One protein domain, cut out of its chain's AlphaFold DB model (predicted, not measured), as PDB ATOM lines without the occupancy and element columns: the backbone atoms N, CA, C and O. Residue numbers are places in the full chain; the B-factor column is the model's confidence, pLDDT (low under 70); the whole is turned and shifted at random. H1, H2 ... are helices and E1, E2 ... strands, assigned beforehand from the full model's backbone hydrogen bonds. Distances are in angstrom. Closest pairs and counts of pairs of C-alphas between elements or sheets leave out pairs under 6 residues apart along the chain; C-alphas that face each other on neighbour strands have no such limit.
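What this domain is: This is residues 173 to 230 and 272 to 313 of the 313 residues of an uncharacterized protein of Rickettsiales bacterium TMED254 (UniProt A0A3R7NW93). Picture a twisted antiparallel sheet, E1 E4 E3 E2, with two helices covering one face, H1 along the strands and H2 across: two layers. The printed part has 100 residues, 45 in named elements ordered E1 H1 E2 H2 E3 E4, class mixed. It is compact, radius of gyration of the C-alphas 12.4 A, spanning 32 by 30 by 23 A.

Where its parts are: Find E3, residues 278 to 284, 19.0 A long, from C-alpha 278 at (5.826, 6.743, 19.566). E4 is 296 to 302, E2 212 to 216, E1 177 to 180. H1, 190 to 202, runs 18.1 A to C-alpha 202 at (5.922, -4.227, 1.022); H2 is 220 to 228.

How they stand to each other: In the hairpin E3 and E4, N 297 and O 283 are 2.9 A apart, within hydrogen-bond range. H1's height over the sheet is 9.8 A, H2's 8.9 A; the closest C-alphas of H2 and E1 are Ser 226 and Gly 179, 4.8 A. Every O i to N i+4 pair in H1 and H2 is within range.

The domain as a whole: Residues 231 to 271 are not printed, a 16.5 A gap between C-alphas 230 and 272. The link E3 to E4 is long. No printed residue is under 70 in pLDDT.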
ATOM      1  N   LYS A 173      -0.103  17.009  16.441       87.38
ATOM      2  CA  LYS A 173      -0.032  16.977  14.966       87.38
ATOM      3  C   LYS A 173       1.153  17.763  14.407       87.38
ATOM      4  O   LYS A 173       1.692  17.408  13.362       87.38
ATOM      5  N   ASP A 174       1.565  18.817  15.110       84.31
ATOM      6  CA  ASP A 174       2.712  19.640  14.722       84.31
ATOM      7  C   ASP A 174       4.048  18.971  15.090       84.31
ATOM      8  O   ASP A 174       5.117  19.403  14.653       84.31
ATOM      9  N   PHE A 175       4.001  17.917  15.910       85.06
ATOM     10  CA  PHE A 175       5.176  17.197  16.370       85.06
ATOM     11  C   PHE A 175       5.654  16.237  15.278       85.06
ATOM     12  O   PHE A 175       5.125  15.141  15.115       85.06
ATOM     13  N   GLN A 176       6.661  16.655  14.508       80.06
ATOM     14  CA  GLN A 176       7.119  15.885  13.352       80.06
ATOM     15  C   GLN A 176       7.793  14.566  13.753       80.06
ATOM     16  O   GLN A 176       7.200  13.507  13.606       80.06
ATOM     17  N   GLN A 177       9.028  14.599  14.252       89.88
ATOM     18  CA  GLN A 177       9.831  13.394  14.476       89.88
ATOM     19  C   GLN A 177      10.577  13.474  15.812       89.88
ATOM     20  O   GLN A 177      11.090  14.533  16.180       89.88
ATOM     21  N   TYR A 178      10.680  12.342  16.515       92.06
ATOM     22  CA  TYR A 178      11.529  12.199  17.699       92.06
ATOM     23  C   TYR A 178      12.986  11.951  17.310       92.06
ATOM     24  O   TYR A 178      13.874  12.661  17.779       92.06
ATOM     25  N   GLY A 179      13.231  10.975  16.435       89.25
ATOM     26  CA  GLY A 179      14.573  10.613  15.987       89.25
ATOM     27  C   GLY A 179      14.564   9.667  14.789       89.25
ATOM     28  O   GLY A 179      13.540   9.064  14.458       89.25
ATOM     29  N   GLY A 180      15.696   9.584  14.093       90.62
ATOM     30  CA  GLY A 180      15.929   8.589  13.044       90.62
ATOM     31  C   GLY A 180      16.391   7.253  13.627       90.62
ATOM     32  O   GLY A 180      16.858   7.196  14.762       90.62
ATOM     33  N   LEU A 181      16.296   6.192  12.828       92.31
ATOM     34  CA  LEU A 181      16.679   4.828  13.224       92.31
ATOM     35  C   LEU A 181      18.018   4.366  12.620       92.31
ATOM     36  O   LEU A 181      18.387   3.206  12.741       92.31
ATOM     37  N   SER A 182      18.769   5.263  11.974       86.38
ATOM     38  CA  SER A 182      20.037   4.938  11.298       86.38
ATOM     39  C   SER A 182      21.225   4.727  12.242       86.38
ATOM     40  O   SER A 182      22.263   4.220  11.821       86.38
ATOM     41  N   ASN A 183      21.112   5.122  13.514       90.38
ATOM     42  CA  ASN A 183      22.191   4.933  14.476       90.38
ATOM     43  C   ASN A 183      22.396   3.438  14.777       90.38
ATOM     44  O   ASN A 183      21.434   2.704  14.999       90.38
ATOM     45  N   LYS A 184      23.661   3.005  14.866       90.75
ATOM     46  CA  LYS A 184      24.052   1.616  15.165       90.75
ATOM     47  C   LYS A 184      23.418   1.033  16.431       90.75
ATOM     48  O   LYS A 184      23.310  -0.180  16.519       90.75
ATOM     49  N   ILE A 185      23.002   1.866  17.387       91.12
ATOM     50  CA  ILE A 185      22.337   1.412  18.614       91.12
ATOM     51  C   ILE A 185      20.992   0.719  18.355       91.12
ATOM     52  O   ILE A 185      20.546  -0.073  19.176       91.12
ATOM     53  N   PHE A 186      20.356   1.006  17.216       92.12
ATOM     54  CA  PHE A 186      19.095   0.383  16.817       92.12
ATOM     55  C   PHE A 186      19.295  -0.909  16.013       92.12
ATOM     56  O   PHE A 186      18.337  -1.644  15.790       92.12
ATOM     57  N   LYS A 187      20.529  -1.200  15.579       89.38
ATOM     58  CA  LYS A 187      20.863  -2.423  14.843       89.38
ATOM     59  C   LYS A 187      20.802  -3.624  15.794       89.38
ATOM     60  O   LYS A 187      21.345  -3.550  16.892       89.38
ATOM     61  N   GLY A 188      20.180  -4.724  15.373       88.00
ATOM     62  CA  GLY A 188      19.980  -5.916  16.200       88.00
ATOM     63  C   GLY A 188      18.770  -5.848  17.137       88.00
ATOM     64  O   GLY A 188      18.526  -6.804  17.870       88.00
ATOM     65  N   ASN A 189      18.007  -4.747  17.155       93.62
ATOM     66  CA  ASN A 189      16.752  -4.708  17.901       93.62
ATOM     67  C   ASN A 189      15.641  -5.380  17.083       93.62
ATOM     68  O   ASN A 189      15.291  -4.898  16.007       93.62
ATOM     69  N   ALA A 190      15.061  -6.456  17.618       94.00
ATOM     70  CA  ALA A 190      14.070  -7.264  16.911       94.00
ATOM     71  C   ALA A 190      12.800  -6.486  16.502       94.00
ATOM     72  O   ALA A 190      12.256  -6.756  15.433       94.00
ATOM     73  N   ASP A 191      12.345  -5.510  17.305       93.75
ATOM     74  CA  ASP A 191      11.153  -4.692  16.999       93.75
ATOM     75  C   ASP A 191      11.428  -3.771  15.794       93.75
ATOM     76  O   ASP A 191      10.650  -3.716  14.838       93.75
ATOM     77  N   VAL A 192      12.602  -3.125  15.779       95.69
ATOM     78  CA  VAL A 192      13.058  -2.291  14.653       95.69
ATOM     79  C   VAL A 192      13.305  -3.130  13.400       95.69
ATOM     80  O   VAL A 192      12.862  -2.758  12.315       95.69
ATOM     81  N   GLU A 193      14.018  -4.250  13.524       95.00
ATOM     82  CA  GLU A 193      14.372  -5.100  12.383       95.00
ATOM     83  C   GLU A 193      13.144  -5.739  11.743       95.00
ATOM     84  O   GLU A 193      13.051  -5.749  10.516       95.00
ATOM     85  N   SER A 194      12.175  -6.190  12.548       96.56
ATOM     86  CA  SER A 194      10.891  -6.675  12.041       96.56
ATOM     87  C   SER A 194      10.169  -5.583  11.259       96.56
ATOM     88  O   SER A 194       9.791  -5.818  10.117       96.56
ATOM     89  N   PHE A 195      10.048  -4.369  11.804       97.38
ATOM     90  CA  PHE A 195       9.402  -3.270  11.082       97.38
ATOM     91  C   PHE A 195      10.100  -2.952   9.753       97.38
ATOM     92  O   PHE A 195       9.449  -2.820   8.719       97.38
ATOM     93  N   VAL A 196      11.432  -2.851   9.751       96.31
ATOM     94  CA  VAL A 196      12.201  -2.542   8.534       96.31
ATOM     95  C   VAL A 196      12.092  -3.663   7.502       96.31
ATOM     96  O   VAL A 196      12.036  -3.375   6.305       96.31
ATOM     97  N   LYS A 197      12.069  -4.924   7.943       96.88
ATOM     98  CA  LYS A 197      11.860  -6.082   7.072       96.88
ATOM     99  C   LYS A 197      10.498  -5.998   6.383       96.88
ATOM    100  O   LYS A 197      10.456  -6.039   5.158       96.88
ATOM    101  N   ASP A 198       9.432  -5.774   7.142       97.88
ATOM    102  CA  ASP A 198       8.072  -5.707   6.600       97.88
ATOM    103  C   ASP A 198       7.926  -4.531   5.617       97.88
ATOM    104  O   ASP A 198       7.344  -4.666   4.542       97.88
ATOM    105  N   VAL A 199       8.561  -3.387   5.907       97.56
ATOM    106  CA  VAL A 199       8.634  -2.259   4.963       97.56
ATOM    107  C   VAL A 199       9.363  -2.643   3.667       97.56
ATOM    108  O   VAL A 199       8.911  -2.268   2.587       97.56
ATOM    109  N   LYS A 200      10.477  -3.382   3.738       97.25
ATOM    110  CA  LYS A 200      11.217  -3.829   2.543       97.25
ATOM    111  C   LYS A 200      10.420  -4.819   1.700       97.25
ATOM    112  O   LYS A 200      10.485  -4.745   0.479       97.25
ATOM    113  N   GLU A 201       9.677  -5.714   2.339       97.25
ATOM    114  CA  GLU A 201       8.819  -6.684   1.652       97.25
ATOM    115  C   GLU A 201       7.627  -6.005   0.967       97.25
ATOM    116  O   GLU A 201       7.276  -6.360  -0.155       97.25
ATOM    117  N   MET A 202       7.038  -4.986   1.599       96.88
ATOM    118  CA  MET A 202       5.922  -4.227   1.022       96.88
ATOM    119  C   MET A 202       6.342  -3.242  -0.074       96.88
ATOM    120  O   MET A 202       5.549  -2.946  -0.968       96.88
ATOM    121  N   PHE A 203       7.560  -2.704   0.011       96.12
ATOM    122  CA  PHE A 203       8.076  -1.677  -0.896       96.12
ATOM    123  C   PHE A 203       9.454  -2.072  -1.459       96.12
ATOM    124  O   PHE A 203      10.431  -1.349  -1.231       96.12
ATOM    125  N   PRO A 204       9.559  -3.191  -2.205       95.69
ATOM    126  CA  PRO A 204      10.841  -3.692  -2.713       95.69
ATOM    127  C   PRO A 204      11.531  -2.696  -3.658       95.69
ATOM    128  O   PRO A 204      12.753  -2.554  -3.628       95.69
ATOM    129  N   ASP A 205      10.747  -1.933  -4.423       95.75
ATOM    130  CA  ASP A 205      11.234  -0.892  -5.338       95.75
ATOM    131  C   ASP A 205      11.310   0.506  -4.693       95.75
ATOM    132  O   ASP A 205      11.657   1.494  -5.345       95.75
ATOM    133  N   GLY A 206      11.014   0.599  -3.393       94.50
ATOM    134  CA  GLY A 206      10.904   1.848  -2.644       94.50
ATOM    135  C   GLY A 206       9.500   2.448  -2.635       94.50
ATOM    136  O   GLY A 206       8.547   1.918  -3.206       94.50
ATOM    137  N   PHE A 207       9.366   3.582  -1.947       95.94
ATOM    138  CA  PHE A 207       8.084   4.276  -1.832       95.94
ATOM    139  C   PHE A 207       7.772   5.108  -3.082       95.94
ATOM    140  O   PHE A 207       8.648   5.724  -3.694       95.94
ATOM    141  N   GLN A 208       6.482   5.217  -3.389       94.38
ATOM    142  CA  GLN A 208       5.910   6.180  -4.326       94.38
ATOM    143  C   GLN A 208       5.216   7.330  -3.586       94.38
ATOM    144  O   GLN A 208       4.872   7.238  -2.405       94.38
ATOM    145  N   ARG A 209       4.967   8.441  -4.292       92.38
ATOM    146  CA  ARG A 209       4.300   9.626  -3.726       92.38
ATOM    147  C   ARG A 209       3.001   9.244  -3.008       92.38
ATOM    148  O   ARG A 209       2.205   8.470  -3.523       92.38
ATOM    149  N   LYS A 210       2.764   9.873  -1.850       89.62
ATOM    150  CA  LYS A 210       1.591   9.672  -0.973       89.62
ATOM    151  C   LYS A 210       1.500   8.296  -0.293       89.62
ATOM    152  O   LYS A 210       0.523   8.056   0.409       89.62
ATOM    153  N   GLN A 211       2.496   7.425  -0.443       94.06
ATOM    154  CA  GLN A 211       2.563   6.183   0.324       94.06
ATOM    155  C   GLN A 211       3.218   6.408   1.689       94.06
ATOM    156  O   GLN A 211       4.200   7.147   1.826       94.06
ATOM    157  N   SER A 212       2.659   5.749   2.699       96.00
ATOM    158  CA  SER A 212       3.164   5.772   4.066       96.00
ATOM    159  C   SER A 212       2.587   4.617   4.881       96.00
ATOM    160  O   SER A 212       1.403   4.300   4.742       96.00
ATOM    161  N   VAL A 213       3.402   4.035   5.753       97.31
ATOM    162  CA  VAL A 213       3.019   2.957   6.673       97.31
ATOM    163  C   VAL A 213       3.566   3.224   8.064       97.31
ATOM    164  O   VAL A 213       4.563   3.937   8.222       97.31
ATOM    165  N   PHE A 214       2.931   2.647   9.074       97.44
ATOM    166  CA  PHE A 214       3.375   2.774  10.452       97.44
ATOM    167  C   PHE A 214       3.150   1.517  11.267       97.44
ATOM    168  O   PHE A 214       2.328   0.677  10.927       97.44
ATOM    169  N   ARG A 215       3.845   1.466  12.398       97.31
ATOM    170  CA  ARG A 215       3.639   0.486  13.458       97.31
ATOM    171  C   ARG A 215       3.842   1.163  14.804       97.31
ATOM    172  O   ARG A 215       4.736   1.996  14.949       97.31
ATOM    173  N   LYS A 216       3.044   0.825  15.813       96.62
ATOM    174  CA  LYS A 216       3.293   1.304  17.185       96.62
ATOM    175  C   LYS A 216       4.604   0.730  17.720       96.62
ATOM    176  O   LYS A 216       4.834  -0.469  17.602       96.62
ATOM    177  N   VAL A 217       5.431   1.573  18.340       96.69
ATOM    178  CA  VAL A 217       6.651   1.112  19.017       96.69
ATOM    179  C   VAL A 217       6.241   0.359  20.278       96.69
ATOM    180  O   VAL A 217       5.605   0.941  21.160       96.69
ATOM    181  N   LYS A 218       6.596  -0.926  20.372       92.25
ATOM    182  CA  LYS A 218       6.302  -1.746  21.558       92.25
ATOM    183  C   LYS A 218       7.449  -1.678  22.557       92.25
ATOM    184  O   LYS A 218       7.219  -1.642  23.766       92.25
ATOM    185  N   ASP A 219       8.680  -1.608  22.056       93.81
ATOM    186  CA  ASP A 219       9.858  -1.484  22.900       93.81
ATOM    187  C   ASP A 219       9.999  -0.060  23.471       93.81
ATOM    188  O   ASP A 219      10.446   0.890  22.818       93.81
ATOM    189  N   SER A 220       9.653   0.087  24.753       93.75
ATOM    190  CA  SER A 220       9.789   1.357  25.469       93.75
ATOM    191  C   SER A 220      11.229   1.888  25.507       93.75
ATOM    192  O   SER A 220      11.426   3.094  25.656       93.75
ATOM    193  N   ASN A 221      12.248   1.035  25.362       95.00
ATOM    194  CA  ASN A 221      13.635   1.476  25.271       95.00
ATOM    195  C   ASN A 221      13.910   2.189  23.939       95.00
ATOM    196  O   ASN A 221      14.561   3.231  23.933       95.00
ATOM    197  N   ILE A 222      13.339   1.713  22.828       95.94
ATOM    198  CA  ILE A 222      13.439   2.383  21.522       95.94
ATOM    199  C   ILE A 222      12.753   3.748  21.551       95.94
ATOM    200  O   ILE A 222      13.313   4.733  21.056       95.94
ATOM    201  N   ALA A 223      11.580   3.829  22.186       96.06
ATOM    202  CA  ALA A 223      10.902   5.101  22.406       96.06
ATOM    203  C   ALA A 223      11.812   6.072  23.177       96.06
ATOM    204  O   ALA A 223      12.048   7.192  22.727       96.06
ATOM    205  N   ARG A 224      12.413   5.631  24.287       96.81
ATOM    206  CA  ARG A 224      13.291   6.477  25.109       96.81
ATOM    207  C   ARG A 224      14.582   6.886  24.400       96.81
ATOM    208  O   ARG A 224      14.919   8.065  24.435       96.81
ATOM    209  N   LEU A 225      15.253   5.980  23.695       96.75
ATOM    210  CA  LEU A 225      16.426   6.303  22.871       96.75
ATOM    211  C   LEU A 225      16.100   7.341  21.785       96.75
ATOM    212  O   LEU A 225      16.905   8.221  21.487       96.75
ATOM    213  N   SER A 226      14.898   7.285  21.214       95.62
ATOM    214  CA  SER A 226      14.464   8.238  20.186       95.62
ATOM    215  C   SER A 226      14.079   9.600  20.773       95.62
ATOM    216  O   SER A 226      14.411  10.650  20.217       95.62
ATOM    217  N   VAL A 227      13.374   9.607  21.907       95.94
ATOM    218  CA  VAL A 227      12.886  10.832  22.560       95.94
ATOM    219  C   VAL A 227      14.022  11.569  23.262       95.94
ATOM    220  O   VAL A 227      14.145  12.778  23.091       95.94
ATOM    221  N   TRP A 228      14.876  10.855  23.991       97.25
ATOM    222  CA  TRP A 228      15.889  11.433  24.880       97.25
ATOM    223  C   TRP A 228      17.287  11.478  24.272       97.25
ATOM    224  O   TRP A 228      18.126  12.263  24.712       97.25
ATOM    225  N   GLY A 229      17.505  10.694  23.221       96.69
ATOM    226  CA  GLY A 229      18.759  10.599  22.494       96.69
ATOM    227  C   GLY A 229      19.451   9.255  22.703       96.69
ATOM    228  O   GLY A 229      19.136   8.481  23.608       96.69
ATOM    229  N   VAL A 230      20.398   8.971  21.813       95.88
ATOM    230  CA  VAL A 230      21.051   7.659  21.691       95.88
ATOM    231  C   VAL A 230      21.924   7.283  22.891       95.88
ATOM    232  O   VAL A 230      22.317   6.130  23.013       95.88
ATOM    233  N   PRO A 272       6.241   8.939  25.828       93.25
ATOM    234  CA  PRO A 272       5.113   9.704  25.306       93.25
ATOM    235  C   PRO A 272       3.838   8.866  25.143       93.25
ATOM    236  O   PRO A 272       3.899   7.690  24.781       93.25
ATOM    237  N   LYS A 273       2.679   9.485  25.392       92.81
ATOM    238  CA  LYS A 273       1.351   8.845  25.359       92.81
ATOM    239  C   LYS A 273       0.383   9.607  24.453       92.81
ATOM    240  O   LYS A 273       0.697  10.691  23.965       92.81
ATOM    241  N   GLU A 274      -0.808   9.045  24.247       91.88
ATOM    242  CA  GLU A 274      -1.901   9.658  23.476       91.88
ATOM    243  C   GLU A 274      -1.452  10.046  22.054       91.88
ATOM    244  O   GLU A 274      -0.813   9.243  21.372       91.88
ATOM    245  N   GLY A 275      -1.738  11.270  21.599       91.06
ATOM    246  CA  GLY A 275      -1.295  11.769  20.295       91.06
ATOM    247  C   GLY A 275       0.229  11.829  20.132       91.06
ATOM    248  O   GLY A 275       0.718  11.837  19.005       91.06
ATOM    249  N   TYR A 276       0.983  11.819  21.231       94.56
ATOM    250  CA  TYR A 276       2.445  11.799  21.230       94.56
ATOM    251  C   TYR A 276       3.029  10.381  21.251       94.56
ATOM    252  O   TYR A 276       4.243  10.228  21.190       94.56
ATOM    253  N   THR A 277       2.194   9.334  21.309       95.56
ATOM    254  CA  THR A 277       2.653   7.935  21.323       95.56
ATOM    255  C   THR A 277       3.653   7.676  20.197       95.56
ATOM    256  O   THR A 277       3.403   8.031  19.043       95.56
ATOM    257  N   CYS A 278       4.782   7.050  20.534       96.38
ATOM    258  CA  CYS A 278       5.826   6.743  19.566       96.38
ATOM    259  C   CYS A 278       5.378   5.657  18.581       96.38
ATOM    260  O   CYS A 278       4.952   4.567  18.970       96.38
ATOM    261  N   ILE A 279       5.550   5.946  17.297       97.06
ATOM    262  CA  ILE A 279       5.345   5.007  16.195       97.06
ATOM    263  C   ILE A 279       6.619   4.896  15.366       97.06
ATOM    264  O   ILE A 279       7.329   5.884  15.172       97.06
ATOM    265  N   TYR A 280       6.882   3.712  14.835       97.75
ATOM    266  CA  TYR A 280       7.682   3.580  13.634       97.75
ATOM    267  C   TYR A 280       6.868   4.109  12.468       97.75
ATOM    268  O   TYR A 280       5.722   3.710  12.279       97.75
ATOM    269  N   TYR A 281       7.450   5.017  11.698       96.69
ATOM    270  CA  TYR A 281       6.789   5.591  10.540       96.69
ATOM    271  C   TYR A 281       7.746   5.608   9.360       96.69
ATOM    272  O   TYR A 281       8.880   6.085   9.469       96.69
ATOM    273  N   ALA A 282       7.268   5.072   8.242       95.88
ATOM    274  CA  ALA A 282       7.939   5.078   6.959       95.88
ATOM    275  C   ALA A 282       7.047   5.813   5.962       95.88
ATOM    276  O   ALA A 282       5.871   5.484   5.794       95.88
ATOM    277  N   ARG A 283       7.595   6.829   5.302       94.94
ATOM    278  CA  ARG A 283       6.864   7.608   4.300       94.94
ATOM    279  C   ARG A 283       7.735   7.912   3.100       94.94
ATOM    280  O   ARG A 283       8.954   8.028   3.236       94.94
ATOM    281  N   PHE A 284       7.080   8.152   1.971       94.44
ATOM    282  CA  PHE A 284       7.743   8.671   0.786       94.44
ATOM    283  C   PHE A 284       8.486   9.983   1.061       94.44
ATOM    284  O   PHE A 284       7.950  10.905   1.689       94.44
ATOM    285  N   THR A 285       9.690  10.086   0.511       91.25
ATOM    286  CA  THR A 285      10.431  11.334   0.337       91.25
ATOM    287  C   THR A 285      11.339  11.202  -0.886       91.25
ATOM    288  O   THR A 285      11.770  10.103  -1.205       91.25
ATOM    289  N   SER A 286      11.612  12.290  -1.604       89.38
ATOM    290  CA  SER A 286      12.416  12.239  -2.839       89.38
ATOM    291  C   SER A 286      13.917  12.441  -2.616       89.38
ATOM    292  O   SER A 286      14.678  12.468  -3.574       89.38
ATOM    293  N   ASP A 287      14.332  12.675  -1.376       87.50
ATOM    294  CA  ASP A 287      15.661  13.158  -0.994       87.50
ATOM    295  C   ASP A 287      16.430  12.181  -0.092       87.50
ATOM    296  O   ASP A 287      17.516  12.512   0.382       87.50
ATOM    297  N   MET A 288      15.880  10.994   0.187       86.12
ATOM    298  CA  MET A 288      16.457  10.076   1.166       86.12
ATOM    299  C   MET A 288      16.130   8.617   0.873       86.12
ATOM    300  O   MET A 288      14.998   8.280   0.535       86.12
ATOM    301  N   ASP A 289      17.112   7.763   1.155       93.12
ATOM    302  CA  ASP A 289      16.969   6.313   1.209       93.12
ATOM    303  C   ASP A 289      17.274   5.836   2.637       93.12
ATOM    304  O   ASP A 289      18.430   5.659   3.033       93.12
ATOM    305  N   SER A 290      16.240   5.674   3.463       91.75
ATOM    306  CA  SER A 290      16.415   5.268   4.861       91.75
ATOM    307  C   SER A 290      16.541   3.755   4.996       91.75
ATOM    308  O   SER A 290      15.709   3.008   4.491       91.75
ATOM    309  N   LEU A 291      17.549   3.286   5.741       91.69
ATOM    310  CA  LEU A 291      17.704   1.869   6.129       91.69
ATOM    311  C   LEU A 291      17.716   0.883   4.940       91.69
ATOM    312  O   LEU A 291      17.373  -0.297   5.079       91.69
ATOM    313  N   GLY A 292      18.146   1.364   3.771       92.31
ATOM    314  CA  GLY A 292      18.186   0.597   2.525       92.31
ATOM    315  C   GLY A 292      16.842   0.496   1.798       92.31
ATOM    316  O   GLY A 292      16.691  -0.394   0.971       92.31
ATOM    317  N   VAL A 293      15.873   1.363   2.105       94.75
ATOM    318  CA  VAL A 293      14.595   1.477   1.386       94.75
ATOM    319  C   VAL A 293      14.605   2.763   0.564       94.75
ATOM    320  O   VAL A 293      14.749   3.852   1.127       94.75
ATOM    321  N   LYS A 294      14.437   2.647  -0.756       95.75
ATOM    322  CA  LYS A 294      14.488   3.796  -1.670       95.75
ATOM    323  C   LYS A 294      13.340   4.784  -1.444       95.75
ATOM    324  O   LYS A 294      12.218   4.373  -1.129       95.75
ATOM    325  N   ASN A 295      13.611   6.070  -1.659       96.19
ATOM    326  CA  ASN A 295      12.648   7.172  -1.572       96.19
ATOM    327  C   ASN A 295      11.883   7.213  -0.240       96.19
ATOM    328  O   ASN A 295      10.668   7.431  -0.207       96.19
ATOM    329  N   SER A 296      12.566   6.949   0.873       95.00
ATOM    330  CA  SER A 296      11.932   6.769   2.173       95.00
ATOM    331  C   SER A 296      12.588   7.581   3.287       95.00
ATOM    332  O   SER A 296      13.813   7.656   3.426       95.00
ATOM    333  N   ARG A 297      11.737   8.145   4.150       93.50
ATOM    334  CA  ARG A 297      12.120   8.616   5.481       93.50
ATOM    335  C   ARG A 297      11.560   7.654   6.512       93.50
ATOM    336  O   ARG A 297      10.340   7.532   6.620       93.50
ATOM    337  N   ILE A 298      12.452   7.010   7.262       94.88
ATOM    338  CA  ILE A 298      12.095   6.047   8.307       94.88
ATOM    339  C   ILE A 298      12.625   6.521   9.662       94.88
ATOM    340  O   ILE A 298      13.795   6.886   9.807       94.88
ATOM    341  N   GLY A 299      11.765   6.514  10.676       95.38
ATOM    342  CA  GLY A 299      12.151   6.898  12.029       95.38
ATOM    343  C   GLY A 299      11.033   6.729  13.043       95.38
ATOM    344  O   GLY A 299      10.016   6.095  12.762       95.38
ATOM    345  N   VAL A 300      11.226   7.336  14.214       96.31
ATOM    346  CA  VAL A 300      10.230   7.368  15.286       96.31
ATOM    347  C   VAL A 300       9.518   8.718  15.306       96.31
ATOM    348  O   VAL A 300      10.156   9.764  15.449       96.31
ATOM    349  N   PHE A 301       8.197   8.687  15.151       95.38
ATOM    350  CA  PHE A 301       7.317   9.851  15.008       95.38
ATOM    351  C   PHE A 301       6.238   9.837  16.101       95.38
ATOM    352  O   PHE A 301       6.080   8.843  16.812       95.38
ATOM    353  N   ALA A 302       5.518  10.949  16.253       94.75
ATOM    354  CA  ALA A 302       4.318  11.006  17.083       94.75
ATOM    355  C   ALA A 302       3.111  10.465  16.304       94.75
ATOM    356  O   ALA A 302       2.928  10.804  15.134       94.75
ATOM    357  N   LEU A 303       2.260   9.667  16.953       94.62
ATOM    358  CA  LEU A 303       1.061   9.080  16.345       94.62
ATOM    359  C   LEU A 303       0.147  10.129  15.686       94.62
ATOM    360  O   LEU A 303      -0.389   9.894  14.610       94.62
ATOM    361  N   ALA A 304      -0.011  11.307  16.286       92.69
ATOM    362  CA  ALA A 304      -0.864  12.361  15.739       92.69
ATOM    363  C   ALA A 304      -0.323  13.001  14.446       92.69
ATOM    364  O   ALA A 304      -1.083  13.669  13.747       92.69
ATOM    365  N   GLN A 305       0.959  12.812  14.112       87.19
ATOM    366  CA  GLN A 305       1.549  13.302  12.860       87.19
ATOM    367  C   GLN A 305       0.989  12.559  11.638       87.19
ATOM    368  O   GLN A 305       1.053  13.049  10.508       87.19
ATOM    369  N   MET A 306       0.441  11.371  11.866       88.12
ATOM    370  CA  MET A 306       0.027  10.470  10.815       88.12
ATOM    371  C   MET A 306      -1.108  11.027   9.957       88.12
ATOM    372  O   MET A 306      -2.154  11.409  10.487       88.12
ATOM    373  N   PRO A 307      -0.950  11.032   8.620       86.38
ATOM    374  CA  PRO A 307      -2.071  11.301   7.743       86.38
ATOM    375  C   PRO A 307      -3.059  10.134   7.816       86.38
ATOM    376  O   PRO A 307      -2.666   8.978   7.970       86.38
ATOM    377  N   SER A 308      -4.344  10.422   7.613       83.94
ATOM    378  CA  SER A 308      -5.405   9.405   7.563       83.94
ATOM    379  C   SER A 308      -5.204   8.349   6.469       83.94
ATOM    380  O   SER A 308      -5.835   7.300   6.502       83.94
ATOM    381  N   THR A 309      -4.334   8.614   5.493       85.81
ATOM    382  CA  THR A 309      -4.014   7.710   4.381       85.81
ATOM    383  C   THR A 309      -2.944   6.672   4.714       85.81
ATOM    384  O   THR A 309      -2.636   5.827   3.874       85.81
ATOM    385  N   ALA A 310      -2.312   6.758   5.883       91.06
ATOM    386  CA  ALA A 310      -1.246   5.846   6.255       91.06
ATOM    387  C   ALA A 310      -1.793   4.509   6.777       91.06
ATOM    388  O   ALA A 310      -2.779   4.476   7.507       91.06
ATOM    389  N   LYS A 311      -1.135   3.407   6.402       93.31
ATOM    390  CA  LYS A 311      -1.572   2.042   6.740       93.31
ATOM    391  C   LYS A 311      -0.795   1.495   7.937       93.31
ATOM    392  O   LYS A 311       0.427   1.627   7.967       93.31
ATOM    393  N   GLU A 312      -1.492   0.894   8.895       95.81
ATOM    394  CA  GLU A 312      -0.855   0.156   9.994       95.81
ATOM    395  C   GLU A 312      -0.364  -1.200   9.477       95.81
ATOM    396  O   GLU A 312      -1.077  -1.848   8.706       95.81
ATOM    397  N   ILE A 313       0.853  -1.587   9.862       94.50
ATOM    398  CA  ILE A 313       1.518  -2.832   9.451       94.50
ATOM    399  C   ILE A 313       2.175  -3.533  10.633       94.50
ATOM    400  O   ILE A 313       2.542  -2.869  11.630       94.50
TER     401      ILE A 313